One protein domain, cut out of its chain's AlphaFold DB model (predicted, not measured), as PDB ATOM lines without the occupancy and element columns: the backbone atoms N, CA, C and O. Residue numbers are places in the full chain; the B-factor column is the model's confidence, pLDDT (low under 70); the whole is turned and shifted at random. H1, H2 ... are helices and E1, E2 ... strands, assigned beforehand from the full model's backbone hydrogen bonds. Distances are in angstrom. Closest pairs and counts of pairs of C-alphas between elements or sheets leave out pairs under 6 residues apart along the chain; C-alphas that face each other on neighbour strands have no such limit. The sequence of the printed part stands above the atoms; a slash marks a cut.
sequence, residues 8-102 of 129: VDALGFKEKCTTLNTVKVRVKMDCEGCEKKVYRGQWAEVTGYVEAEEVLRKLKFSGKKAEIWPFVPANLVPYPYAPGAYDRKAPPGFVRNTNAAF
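AT A GLANCE: This is residues 8 to 102 of the 129 residues of the protein "Hypothetical protein" of Spirodela intermedia (UniProt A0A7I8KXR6). Two lobes make this model: in the larger, helix H3 covers one face of the three-stranded sheet E2 E1 E3; the smaller is the hairpin E4 and E5 with its long loop. E3 runs on into E4 between the lobes, and residues 31 to 37, of which 32 to 37 belong to H2, stick out. The printed part has 95 residues, in the order H1 E1 H2 E2 H3 E3 E4 E5; both sheets are antiparallel, and the class is mixed, with 44 residues, under half, in named elements. It is only just loose, close to compact, with a radius of gyration of the C-alphas of 15.0 A, and spans 38 by 38 by 18 A.

HOW THE PARTS SIT: Start at H1, residues 8 to 11: the closest C-alphas to E2, residues 43 to 48, are Val 8 and Val 46, 7.0 A. E1, residues 21 to 28, is antiparallel to E2 and to E3, residues 65 to 68; find N 23 and O 46, and N 26 and O 67, each 2.8 A apart. H2, residues 32 to 37, is not on the sheet; its backbone has 0 of 2 O i to N i+4 pairs within hydrogen-bond range and 1 of 3 O i to N i+3 pairs, while H3, residues 52 to 61, has every i+4 pair. H3 is on the sheet over E1 and E3, at a height over the sheet of 8.4 A: two layers, a helix on one face; its closest C-alphas to E3 are Leu 59 and Ala 66, 6.3 A. E2, H3 and E3 form a split strand-helix-strand unit, E1 between its strands, with a right-handed crossover. E4, residues 71 to 73, and E5, residues 94 to 96, are a hairpin, with N 72 and O 95 2.8 A apart.

IN THESE COORDINATES: Find C-alpha 8 at (33.888, 5.548, 14.047), where H1 begins. E1 runs 22.1 A from C-alpha 21, E2 16.4 A and H3 14.4 A; E5 ends at C-alpha 96, (49.666, -13.715, 20.348).

THE WHOLE: The farthest C-alphas, Gly 33 and Phe 102, are 42.3 A apart. The printed part has no cut; the E4 to E5 link is long. Confidence is under 70 at residues 8 to 18, 29 to 43 and 98 to 102.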
ATOM      1  N   VAL A   8      35.227   5.886  13.576       56.25
ATOM      2  CA  VAL A   8      33.888   5.548  14.047       56.25
ATOM      3  C   VAL A   8      32.811   6.412  13.379       56.25
ATOM      4  O   VAL A   8      31.846   5.859  12.852       56.25
ATOM      5  N   ASP A   9      33.021   7.730  13.318       54.84
ATOM      6  CA  ASP A   9      32.081   8.684  12.715       54.84
ATOM      7  C   ASP A   9      32.072   8.548  11.185       54.84
ATOM      8  O   ASP A   9      31.014   8.549  10.557       54.84
ATOM      9  N   ALA A  10      33.245   8.335  10.577       56.50
ATOM     10  CA  ALA A  10      33.382   8.155   9.127       56.50
ATOM     11  C   ALA A  10      32.796   6.824   8.612       56.50
ATOM     12  O   ALA A  10      32.363   6.744   7.463       56.50
ATOM     13  N   LEU A  11      32.792   5.771   9.436       60.38
ATOM     14  CA  LEU A  11      32.237   4.458   9.086       60.38
ATOM     15  C   LEU A  11      30.801   4.252   9.604       60.38
ATOM     16  O   LEU A  11      30.209   3.208   9.320       60.38
ATOM     17  N   GLY A  12      30.227   5.203  10.351       60.25
ATOM     18  CA  GLY A  12      28.830   5.193  10.801       60.25
ATOM     19  C   GLY A  12      28.429   3.922  11.558       60.25
ATOM     20  O   GLY A  12      27.535   3.191  11.119       60.25
ATOM     21  N   PHE A  13      29.149   3.559  12.625       63.53
ATOM     22  CA  PHE A  13      28.788   2.413  13.481       63.53
ATOM     23  C   PHE A  13      27.452   2.660  14.180       63.53
ATOM     24  O   PHE A  13      27.275   3.674  14.844       63.53
ATOM     25  N   LYS A  14      26.488   1.747  13.984       58.66
ATOM     26  CA  LYS A  14      25.253   1.753  14.774       58.66
ATOM     27  C   LYS A  14      25.611   1.197  16.142       58.66
ATOM     28  O   LYS A  14      26.200   0.124  16.214       58.66
ATOM     29  N   GLU A  15      25.239   1.913  17.195       59.56
ATOM     30  CA  GLU A  15      25.443   1.520  18.588       59.56
ATOM     31  C   GLU A  15      24.706   0.202  18.872       59.56
ATOM     32  O   GLU A  15      23.525   0.176  19.208       59.56
ATOM     33  N   LYS A  16      25.382  -0.924  18.639       60.78
ATOM     34  CA  LYS A  16      24.880  -2.260  18.980       60.78
ATOM     35  C   LYS A  16      25.561  -2.833  20.218       60.78
ATOM     36  O   LYS A  16      24.997  -3.722  20.847       60.78
ATOM     37  N   CYS A  17      26.746  -2.337  20.575       60.56
ATOM     38  CA  CYS A  17      27.473  -2.775  21.760       60.56
ATOM     39  C   CYS A  17      27.169  -1.862  22.946       60.56
ATOM     40  O   CYS A  17      27.242  -0.644  22.838       60.56
ATOM     41  N   THR A  18      26.885  -2.459  24.098       65.00
ATOM     42  CA  THR A  18      26.701  -1.748  25.372       65.00
ATOM     43  C   THR A  18      28.020  -1.464  26.092       65.00
ATOM     44  O   THR A  18      28.042  -0.689  27.045       65.00
ATOM     45  N   THR A  19      29.130  -2.066  25.646       70.94
ATOM     46  CA  THR A  19      30.463  -1.910  26.240       70.94
ATOM     47  C   THR A  19      31.415  -1.134  25.332       70.94
ATOM     48  O   THR A  19      31.426  -1.300  24.110       70.94
ATOM     49  N   LEU A  20      32.237  -0.281  25.950       76.19
ATOM     50  CA  LEU A  20      33.328   0.418  25.280       76.19
ATOM     51  C   LEU A  20      34.474  -0.559  25.014       76.19
ATOM     52  O   LEU A  20      35.125  -1.027  25.947       76.19
ATOM     53  N   ASN A  21      34.748  -0.821  23.739       79.56
ATOM     54  CA  ASN A  21      35.831  -1.695  23.309       79.56
ATOM     55  C   ASN A  21      36.894  -0.898  22.546       79.56
ATOM     56  O   ASN A  21      36.603   0.032  21.790       79.56
ATOM     57  N   THR A  22      38.155  -1.289  22.730       79.12
ATOM     58  CA  THR A  22      39.280  -0.760  21.951       79.12
ATOM     59  C   THR A  22      39.790  -1.846  21.023       79.12
ATOM     60  O   THR A  22      40.355  -2.844  21.466       79.12
ATOM     61  N   VAL A  23      39.594  -1.651  19.723       81.12
ATOM     62  CA  VAL A  23      39.964  -2.609  18.687       81.12
ATOM     63  C   VAL A  23      41.146  -2.062  17.897       81.12
ATOM     64  O   VAL A  23      41.037  -1.055  17.199       81.12
ATOM     65  N   LYS A  24      42.290  -2.746  17.979       81.12
ATOM     66  CA  LYS A  24      43.442  -2.455  17.117       81.12
ATOM     67  C   LYS A  24      43.316  -3.250  15.822       81.12
ATOM     68  O   LYS A  24      43.163  -4.472  15.856       81.12
ATOM     69  N   VAL A  25      43.410  -2.579  14.681       82.94
ATOM     70  CA  VAL A  25      43.293  -3.193  13.355       82.94
ATOM     71  C   VAL A  25      44.530  -2.888  12.531       82.94
ATOM     72  O   VAL A  25      44.989  -1.751  12.475       82.94
ATOM     73  N   ARG A  26      45.061  -3.902  11.856       81.62
ATOM     74  CA  ARG A  26      46.095  -3.750  10.842       81.62
ATOM     75  C   ARG A  26      45.438  -3.524   9.483       81.62
ATOM     76  O   ARG A  26      44.684  -4.371   9.011       81.62
ATOM     77  N   VAL A  27      45.732  -2.399   8.845       79.38
ATOM     78  CA  VAL A  27      45.209  -2.051   7.519       79.38
ATOM     79  C   VAL A  27      46.337  -2.164   6.506       79.38
ATOM     80  O   VAL A  27      47.322  -1.430   6.578       79.38
ATOM     81  N   LYS A  28      46.198  -3.077   5.547       73.75
ATOM     82  CA  LYS A  28      47.094  -3.169   4.398       73.75
ATOM     83  C   LYS A  28      46.672  -2.110   3.380       73.75
ATOM     84  O   LYS A  28      45.497  -2.026   3.031       73.75
ATOM     85  N   MET A  29      47.610  -1.273   2.950       68.44
ATOM     86  CA  MET A  29      47.355  -0.277   1.910       68.44
ATOM     87  C   MET A  29      47.697  -0.874   0.545       68.44
ATOM     88  O   MET A  29      48.737  -1.503   0.411       68.44
ATOM     89  N   ASP A  30      46.836  -0.692  -0.460       67.12
ATOM     90  CA  ASP A  30      47.033  -1.268  -1.802       67.12
ATOM     91  C   ASP A  30      47.816  -0.332  -2.763       67.12
ATOM     92  O   ASP A  30      47.986  -0.663  -3.931       67.12
ATOM     93  N   CYS A  31      48.315   0.826  -2.301       69.75
ATOM     94  CA  CYS A  31      49.086   1.778  -3.122       69.75
ATOM     95  C   CYS A  31      50.587   1.811  -2.779       69.75
ATOM     96  O   CYS A  31      50.972   2.193  -1.674       69.75
ATOM     97  N   GLU A  32      51.441   1.551  -3.776       63.94
ATOM     98  CA  GLU A  32      52.916   1.544  -3.668       63.94
ATOM     99  C   GLU A  32      53.500   2.876  -3.153       63.94
ATOM    100  O   GLU A  32      54.486   2.908  -2.410       63.94
ATOM    101  N   GLY A  33      52.872   4.002  -3.513       60.75
ATOM    102  CA  GLY A  33      53.254   5.334  -3.034       60.75
ATOM    103  C   GLY A  33      52.834   5.621  -1.586       60.75
ATOM    104  O   GLY A  33      53.464   6.436  -0.911       60.75
ATOM    105  N   CYS A  34      51.789   4.948  -1.093       60.28
ATOM    106  CA  CYS A  34      51.283   5.107   0.269       60.28
ATOM    107  C   CYS A  34      52.088   4.275   1.267       60.28
ATOM    108  O   CYS A  34      52.376   4.750   2.363       60.28
ATOM    109  N   GLU A  35      52.516   3.071   0.878       58.69
ATOM    110  CA  GLU A  35      53.336   2.200   1.726       58.69
ATOM    111  C   GLU A  35      54.669   2.860   2.115       58.69
ATOM    112  O   GLU A  35      55.080   2.777   3.271       58.69
ATOM    113  N   LYS A  36      55.313   3.590   1.189       57.34
ATOM    114  CA  LYS A  36      56.582   4.296   1.458       57.34
ATOM    115  C   LYS A  36      56.416   5.545   2.333       57.34
ATOM    116  O   LYS A  36      57.350   5.911   3.042       57.34
ATOM    117  N   LYS A  37      55.248   6.202   2.300       54.75
ATOM    118  CA  LYS A  37      54.946   7.377   3.143       54.75
ATOM    119  C   LYS A  37      54.511   6.983   4.556       54.75
ATOM    120  O   LYS A  37      54.807   7.702   5.506       54.75
ATOM    121  N   VAL A  38      53.868   5.828   4.718       53.84
ATOM    122  CA  VAL A  38      53.471   5.283   6.024       53.84
ATOM    123  C   VAL A  38      54.615   4.427   6.580       53.84
ATOM    124  O   VAL A  38      54.504   3.222   6.777       53.84
ATOM    125  N   TYR A  39      55.757   5.063   6.848       46.25
ATOM    126  CA  TYR A  39      56.978   4.400   7.338       46.25
ATOM    127  C   TYR A  39      56.874   3.908   8.799       46.25
ATOM    128  O   TYR A  39      57.840   3.418   9.381       46.25
ATOM    129  N   ARG A  40      55.713   4.067   9.447       51.62
ATOM    130  CA  ARG A  40      55.515   3.782  10.872       51.62
ATOM    131  C   ARG A  40      54.136   3.187  11.119       51.62
ATOM    132  O   ARG A  40      53.193   3.907  11.403       51.62
ATOM    133  N   GLY A  41      54.061   1.861  11.044       57.59
ATOM    134  CA  GLY A  41      52.949   1.080  11.582       57.59
ATOM    135  C   GLY A  41      51.684   1.123  10.727       57.59
ATOM    136  O   GLY A  41      50.925   2.079  10.744       57.59
ATOM    137  N   GLN A  42      51.405   0.020  10.039       69.25
ATOM    138  CA  GLN A  42      50.149  -0.223   9.319       69.25
ATOM    139  C   GLN A  42      48.975  -0.529  10.272       69.25
ATOM    140  O   GLN A  42      48.141  -1.376   9.963       69.25
ATOM    141  N   TRP A  43      48.936   0.060  11.469       68.06
ATOM    142  CA  TRP A  43      47.910  -0.225  12.470       68.06
ATOM    143  C   TRP A  43      47.132   1.038  12.827       68.06
ATOM    144  O   TRP A  43      47.687   2.128  12.920       68.06
ATOM    145  N   ALA A  44      45.829   0.870  12.999       76.38
ATOM    146  CA  ALA A  44      44.895   1.891  13.430       76.38
ATOM    147  C   ALA A  44      44.178   1.393  14.685       76.38
ATOM    148  O   ALA A  44      43.835   0.214  14.798       76.38
ATOM    149  N   GLU A  45      43.964   2.294  15.632       77.56
ATOM    150  CA  GLU A  45      43.170   2.040  16.829       77.56
ATOM    151  C   GLU A  45      41.769   2.603  16.625       77.56
ATOM    152  O   GLU A  45      41.601   3.758  16.240       77.56
ATOM    153  N   VAL A  46      40.765   1.764  16.863       78.88
ATOM    154  CA  VAL A  46      39.357   2.144  16.861       78.88
ATOM    155  C   VAL A  46      38.842   1.965  18.282       78.88
ATOM    156  O   VAL A  46      38.758   0.847  18.784       78.88
ATOM    157  N   THR A  47      38.524   3.069  18.944       77.31
ATOM    158  CA  THR A  47      37.932   3.094  20.286       77.31
ATOM    159  C   THR A  47      36.458   3.462  20.172       77.31
ATOM    160  O   THR A  47      36.145   4.501  19.593       77.31
ATOM    161  N   GLY A  48      35.551   2.646  20.712       79.94
ATOM    162  CA  GLY A  48      34.122   2.969  20.744       79.94
ATOM    163  C   GLY A  48      33.229   1.794  21.142       79.94
ATOM    164  O   GLY A  48      33.707   0.719  21.498       79.94
ATOM    165  N   TYR A  49      31.914   1.992  21.050       76.94
ATOM    166  CA  TYR A  49      30.898   0.948  21.240       76.94
ATOM    167  C   TYR A  49      30.794   0.049  20.004       76.94
ATOM    168  O   TYR A  49      29.790   0.053  19.291       76.94
ATOM    169  N   VAL A  50      31.873  -0.674  19.699       76.81
ATOM    170  CA  VAL A  50      32.010  -1.394  18.431       76.81
ATOM    171  C   VAL A  50      32.538  -2.812  18.644       76.81
ATOM    172  O   VAL A  50      33.431  -3.053  19.456       76.81
ATOM    173  N   GLU A  51      31.996  -3.754  17.873       82.25
ATOM    174  CA  GLU A  51      32.457  -5.139  17.804       82.25
ATOM    175  C   GLU A  51      33.538  -5.318  16.725       82.25
ATOM    176  O   GLU A  51      33.440  -4.774  15.621       82.25
ATOM    177  N   ALA A  52      34.565  -6.123  17.018       83.38
ATOM    178  CA  ALA A  52      35.706  -6.339  16.122       83.38
ATOM    179  C   ALA A  52      35.299  -6.824  14.716       83.38
ATOM    180  O   ALA A  52      35.871  -6.388  13.714       83.38
ATOM    181  N   GLU A  53      34.288  -7.689  14.621       85.56
ATOM    182  CA  GLU A  53      33.793  -8.205  13.342       85.56
ATOM    183  C   GLU A  53      33.117  -7.129  12.488       85.56
ATOM    184  O   GLU A  53      33.282  -7.110  11.263       85.56
ATOM    185  N   GLU A  54      32.386  -6.205  13.113       84.50
ATOM    186  CA  GLU A  54      31.750  -5.098  12.403       84.50
ATOM    187  C   GLU A  54      32.809  -4.163  11.813       84.50
ATOM    188  O   GLU A  54      32.697  -3.763  10.650       84.50
ATOM    189  N   VAL A  55      33.876  -3.882  12.571       84.12
ATOM    190  CA  VAL A  55      35.008  -3.082  12.082       84.12
ATOM    191  C   VAL A  55      35.620  -3.725  10.841       84.12
ATOM    192  O   VAL A  55      35.808  -3.054   9.824       84.12
ATOM    193  N   LEU A  56      35.867  -5.035  10.876       86.38
ATOM    194  CA  LEU A  56      36.409  -5.758   9.725       86.38
ATOM    195  C   LEU A  56      35.453  -5.741   8.530       86.38
ATOM    196  O   LEU A  56      35.896  -5.535   7.400       86.38
ATOM    197  N   ARG A  57      34.147  -5.924   8.756       86.00
ATOM    198  CA  ARG A  57      33.133  -5.891   7.692       86.00
ATOM    199  C   ARG A  57      33.118  -4.538   6.983       86.00
ATOM    200  O   ARG A  57      33.116  -4.496   5.755       86.00
ATOM    201  N   LYS A  58      33.158  -3.439   7.737       84.19
ATOM    202  CA  LYS A  58      33.141  -2.083   7.171       84.19
ATOM    203  C   LYS A  58      34.442  -1.698   6.486       84.19
ATOM    204  O   LYS A  58      34.403  -1.066   5.437       84.19
ATOM    205  N   LEU A  59      35.585  -2.115   7.025       84.06
ATOM    206  CA  LEU A  59      36.873  -1.889   6.368       84.06
ATOM    207  C   LEU A  59      36.971  -2.647   5.039       84.06
ATOM    208  O   LEU A  59      37.421  -2.069   4.049       84.06
ATOM    209  N   LYS A  60      36.463  -3.885   4.991       83.38
ATOM    210  CA  LYS A  60      36.328  -4.654   3.745       83.38
ATOM    211  C   LYS A  60      35.379  -3.971   2.760       83.38
ATOM    212  O   LYS A  60      35.706  -3.886   1.582       83.38
ATOM    213  N   PHE A  61      34.245  -3.448   3.235       82.25
ATOM    214  CA  PHE A  61      33.303  -2.697   2.397       82.25
ATOM    215  C   PHE A  61      33.918  -1.406   1.837       82.25
ATOM    216  O   PHE A  61      33.710  -1.075   0.678       82.25
ATOM    217  N   SER A  62      34.762  -0.728   2.619       79.00
ATOM    218  CA  SER A  62      35.565   0.420   2.174       79.00
ATOM    219  C   SER A  62      36.654   0.049   1.147       79.00
ATOM    220  O   SER A  62      37.406   0.930   0.728       79.00
ATOM    221  N   GLY A  63      36.785  -1.226   0.766       79.81
ATOM    222  CA  GLY A  63      37.771  -1.710  -0.201       79.81
ATOM    223  C   GLY A  63      39.180  -1.897   0.364       79.81
ATOM    224  O   GLY A  63      40.101  -2.163  -0.400       79.81
ATOM    225  N   LYS A  64      39.374  -1.777   1.685       79.75
ATOM    226  CA  LYS A  64      40.685  -1.948   2.325       79.75
ATOM    227  C   LYS A  64      40.830  -3.366   2.866       79.75
ATOM    228  O   LYS A  64      39.954  -3.875   3.567       79.75
ATOM    229  N   LYS A  65      41.977  -3.994   2.609       80.94
ATOM    230  CA  LYS A  65      42.333  -5.270   3.245       80.94
ATOM    231  C   LYS A  65      42.736  -5.003   4.693       80.94
ATOM    232  O   LYS A  65      43.772  -4.394   4.953       80.94
ATOM    233  N   ALA A  66      41.905  -5.440   5.633       85.19
ATOM    234  CA  ALA A  66      42.119  -5.231   7.057       85.19
ATOM    235  C   ALA A  66      42.061  -6.549   7.832       85.19
ATOM    236  O   ALA A  66      41.197  -7.392   7.582       85.19
ATOM    237  N   GLU A  67      42.970  -6.689   8.790       86.31
ATOM    238  CA  GLU A  67      43.075  -7.821   9.707       86.31
ATOM    239  C   GLU A  67      43.104  -7.301  11.142       86.31
ATOM    240  O   GLU A  67      43.682  -6.248  11.420       86.31
ATOM    241  N   ILE A  68      42.489  -8.030  12.074       86.69
ATOM    242  CA  ILE A  68      42.589  -7.689  13.494       86.69
ATOM    243  C   ILE A  68      44.055  -7.768  13.922       86.69
ATOM    244  O   ILE A  68      44.805  -8.629  13.454       86.69
ATOM    245  N   TRP A  69      44.488  -6.874  14.806       85.62
ATOM    246  CA  TRP A  69      45.844  -6.965  15.322       85.62
ATOM    247  C   TRP A  69      46.017  -8.280  16.110       85.62
ATOM    248  O   TRP A  69      45.241  -8.544  17.029       85.62
ATOM    249  N   PRO A  70      47.018  -9.115  15.776       85.06
ATOM    250  CA  PRO A  70      47.101 -10.475  16.304       85.06
ATOM    251  C   PRO A  70      47.636 -10.550  17.737       85.06
ATOM    252  O   PRO A  70      47.593 -11.626  18.326       85.06
ATOM    253  N   PHE A  71      48.173  -9.460  18.297       88.12
ATOM    254  CA  PHE A  71      48.794  -9.471  19.622       88.12
ATOM    255  C   PHE A  71      47.944  -8.762  20.678       88.12
ATOM    256  O   PHE A  71      47.479  -7.644  20.473       88.12
ATOM    257  N   VAL A  72      47.793  -9.385  21.841       85.25
ATOM    258  CA  VAL A  72      47.005  -8.891  22.978       85.25
ATOM    259  C   VAL A  72      47.942  -8.738  24.185       85.25
ATOM    260  O   VAL A  72      48.948  -9.451  24.263       85.25
ATOM    261  N   PRO A  73      47.688  -7.791  25.106       88.38
ATOM    262  CA  PRO A  73      48.463  -7.673  26.338       88.38
ATOM    263  C   PRO A  73      48.528  -8.997  27.104       88.38
ATOM    264  O   PRO A  73      47.504  -9.653  27.294       88.38
ATOM    265  N   ALA A  74      49.720  -9.358  27.588       85.00
ATOM    266  CA  ALA A  74      49.947 -10.619  28.299       85.00
ATOM    267  C   ALA A  74      49.020 -10.798  29.513       85.00
ATOM    268  O   ALA A  74      48.552 -11.899  29.762       85.00
ATOM    269  N   ASN A  75      48.677  -9.714  30.213       86.56
ATOM    270  CA  ASN A  75      47.823  -9.758  31.407       86.56
ATOM    271  C   ASN A  75      46.382 -10.219  31.124       86.56
ATOM    272  O   ASN A  75      45.700 -10.666  32.038       86.56
ATOM    273  N   LEU A  76      45.907 -10.075  29.882       82.88
ATOM    274  CA  LEU A  76      44.554 -10.477  29.482       82.88
ATOM    275  C   LEU A  76      44.491 -11.934  29.007       82.88
ATOM    276  O   LEU A  76      43.402 -12.474  28.834       82.88
ATOM    277  N   VAL A  77      45.643 -12.562  28.762       81.38
ATOM    278  CA  VAL A  77      45.719 -13.940  28.281       81.38
ATOM    279  C   VAL A  77      45.878 -14.875  29.484       81.38
ATOM    280  O   VAL A  77      46.792 -14.671  30.278       81.38
ATOM    281  N   PRO A  78      45.048 -15.925  29.627       79.50
ATOM    282  CA  PRO A  78      45.126 -16.832  30.776       79.50
ATOM    283  C   PRO A  78      46.471 -17.562  30.913       79.50
ATOM    284  O   PRO A  78      46.957 -17.766  32.022       79.50
ATOM    285  N   TYR A  79      47.096 -17.930  29.787       79.31
ATOM    286  CA  TYR A  79      48.365 -18.671  29.749       79.31
ATOM    287  C   TYR A  79      49.386 -18.015  28.802       79.31
ATOM    288  O   TYR A  79      49.666 -18.549  27.727       79.31
ATOM    289  N   PRO A  80      49.978 -16.860  29.166       80.94
ATOM    290  CA  PRO A  80      50.894 -16.125  28.283       80.94
ATOM    291  C   PRO A  80      52.211 -16.863  28.013       80.94
ATOM    292  O   PRO A  80      52.884 -16.595  27.021       80.94
ATOM    293  N   TYR A  81      52.582 -17.783  28.906       81.06
ATOM    294  CA  TYR A  81      53.807 -18.582  28.841       81.06
ATOM    295  C   TYR A  81      53.651 -19.876  28.028       81.06
ATOM    296  O   TYR A  81      54.608 -20.640  27.909       81.06
ATOM    297  N   ALA A  82      52.461 -20.158  27.489       79.69
ATOM    298  CA  ALA A  82      52.232 -21.370  26.717       79.69
ATOM    299  C   ALA A  82      53.116 -21.409  25.449       79.69
ATOM    300  O   ALA A  82      53.344 -20.374  24.807       79.69
ATOM    301  N   PRO A  83      53.606 -22.594  25.042       77.75
ATOM    302  CA  PRO A  83      54.379 -22.731  23.813       77.75
ATOM    303  C   PRO A  83      53.542 -22.280  22.607       77.75
ATOM    304  O   PRO A  83      52.410 -22.718  22.419       77.75
ATOM    305  N   GLY A  84      54.096 -21.376  21.793       80.62
ATOM    306  CA  GLY A  84      53.408 -20.776  20.641       80.62
ATOM    307  C   GLY A  84      52.649 -19.470  20.929       80.62
ATOM    308  O   GLY A  84      52.214 -18.817  19.979       80.62
ATOM    309  N   ALA A  85      52.527 -19.052  22.196       80.38
ATOM    310  CA  ALA A  85      51.954 -17.752  22.560       80.38
ATOM    311  C   ALA A  85      52.953 -16.597  22.363       80.38
ATOM    312  O   ALA A  85      52.578 -15.510  21.912       80.38
ATOM    313  N   TYR A  86      54.234 -16.833  22.665       82.62
ATOM    314  CA  TYR A  86      55.291 -15.842  22.471       82.62
ATOM    315  C   TYR A  86      55.805 -15.830  21.031       82.62
ATOM    316  O   TYR A  86      56.076 -16.873  20.437       82.62
ATOM    317  N   ASP A  87      55.977 -14.629  20.485       85.75
ATOM    318  CA  ASP A  87      56.307 -14.422  19.084       85.75
ATOM    319  C   ASP A  87      57.284 -13.249  18.965       85.75
ATOM    320  O   ASP A  87      57.008 -12.157  19.455       85.75
ATOM    321  N   ARG A  88      58.426 -13.429  18.288       83.69
ATOM    322  CA  ARG A  88      59.500 -12.407  18.236       83.69
ATOM    323  C   ARG A  88      59.078 -11.090  17.567       83.69
ATOM    324  O   ARG A  88      59.757 -10.079  17.686       83.69
ATOM    325  N   LYS A  89      57.972 -11.122  16.822       83.75
ATOM    326  CA  LYS A  89      57.370  -9.966  16.146       83.75
ATOM    327  C   LYS A  89      56.503  -9.121  17.087       83.75
ATOM    328  O   LYS A  89      56.118  -8.018  16.705       83.75
ATOM    329  N   ALA A  90      56.162  -9.644  18.264       84.56
ATOM    330  CA  ALA A  90      55.346  -8.939  19.232       84.56
ATOM    331  C   ALA A  90      56.171  -7.849  19.943       84.56
ATOM    332  O   ALA A  90      57.326  -8.089  20.307       84.56
ATOM    333  N   PRO A  91      55.596  -6.656  20.171       86.19
ATOM    334  CA  PRO A  91      56.174  -5.673  21.080       86.19
ATOM    335  C   PRO A  91      56.323  -6.241  22.504       86.19
ATOM    336  O   PRO A  91      55.574  -7.147  22.883       86.19
ATOM    337  N   PRO A  92      57.236  -5.696  23.328       85.50
ATOM    338  CA  PRO A  92      57.362  -6.117  24.722       85.50
ATOM    339  C   PRO A  92      56.024  -5.955  25.463       85.50
ATOM    340  O   PRO A  92      55.347  -4.938  25.322       85.50
ATOM    341  N   GLY A  93      55.633  -6.976  26.233       86.50
ATOM    342  CA  GLY A  93      54.364  -7.010  26.978       86.50
ATOM    343  C   GLY A  93      53.145  -7.506  26.188       86.50
ATOM    344  O   GLY A  93      52.063  -7.635  26.762       86.50
ATOM    345  N   PHE A  94      53.307  -7.825  24.900       88.25
ATOM    346  CA  PHE A  94      52.256  -8.401  24.064       88.25
ATOM    347  C   PHE A  94      52.578  -9.852  23.693       88.25
ATOM    348  O   PHE A  94      53.721 -10.201  23.404       88.25
ATOM    349  N   VAL A  95      51.546 -10.689  23.668       89.00
ATOM    350  CA  VAL A  95      51.602 -12.093  23.233       89.00
ATOM    351  C   VAL A  95      50.570 -12.316  22.134       89.00
ATOM    352  O   VAL A  95      49.668 -11.496  21.951       89.00
ATOM    353  N   ARG A  96      50.691 -13.390  21.349       86.00
ATOM    354  CA  ARG A  96      49.666 -13.715  20.348       86.00
ATOM    355  C   ARG A  96      48.326 -13.957  21.027       86.00
ATOM    356  O   ARG A  96      48.258 -14.559  22.093       86.00
ATOM    357  N   ASN A  97      47.261 -13.517  20.367       78.38
ATOM    358  CA  ASN A  97      45.900 -13.817  20.762       78.38
ATOM    359  C   ASN A  97      45.612 -15.304  20.517       78.38
ATOM    360  O   ASN A  97      45.102 -15.699  19.469       78.38
ATOM    361  N   THR A  98      45.976 -16.142  21.480       67.62
ATOM    362  CA  THR A  98      45.689 -17.573  21.470       67.62
ATOM    363  C   THR A  98      44.395 -17.870  22.218       67.62
ATOM    364  O   THR A  98      44.346 -18.836  22.970       67.62
ATOM    365  N   ASN A  99      43.314 -17.107  21.999       59.03
ATOM    366  CA  ASN A  99      41.968 -17.502  22.458       59.03
ATOM    367  C   ASN A  99      41.594 -18.940  22.008       59.03
ATOM    368  O   ASN A  99      40.712 -19.567  22.583       59.03
ATOM    369  N   ALA A 100      42.314 -19.487  21.020       50.75
ATOM    370  CA  ALA A 100      42.270 -20.876  20.567       50.75
ATOM    371  C   ALA A 100      43.051 -21.901  21.435       50.75
ATOM    372  O   ALA A 100      43.006 -23.092  21.147       50.75
ATOM    373  N   ALA A 101      43.758 -21.496  22.494       47.75
ATOM    374  CA  ALA A 101      44.499 -22.401  23.384       47.75
ATOM    375  C   ALA A 101      43.618 -23.053  24.472       47.75
ATOM    376  O   ALA A 101      44.137 -23.580  25.450       47.75
ATOM    377  N   PHE A 102      42.293 -23.079  24.278       49.16
ATOM    378  CA  PHE A 102      41.403 -24.043  24.937       49.16
ATOM    379  C   PHE A 102      41.449 -25.427  24.256       49.16
ATOM    380  O   PHE A 102      40.590 -26.276  24.464       49.16
TER     381      PHE A 102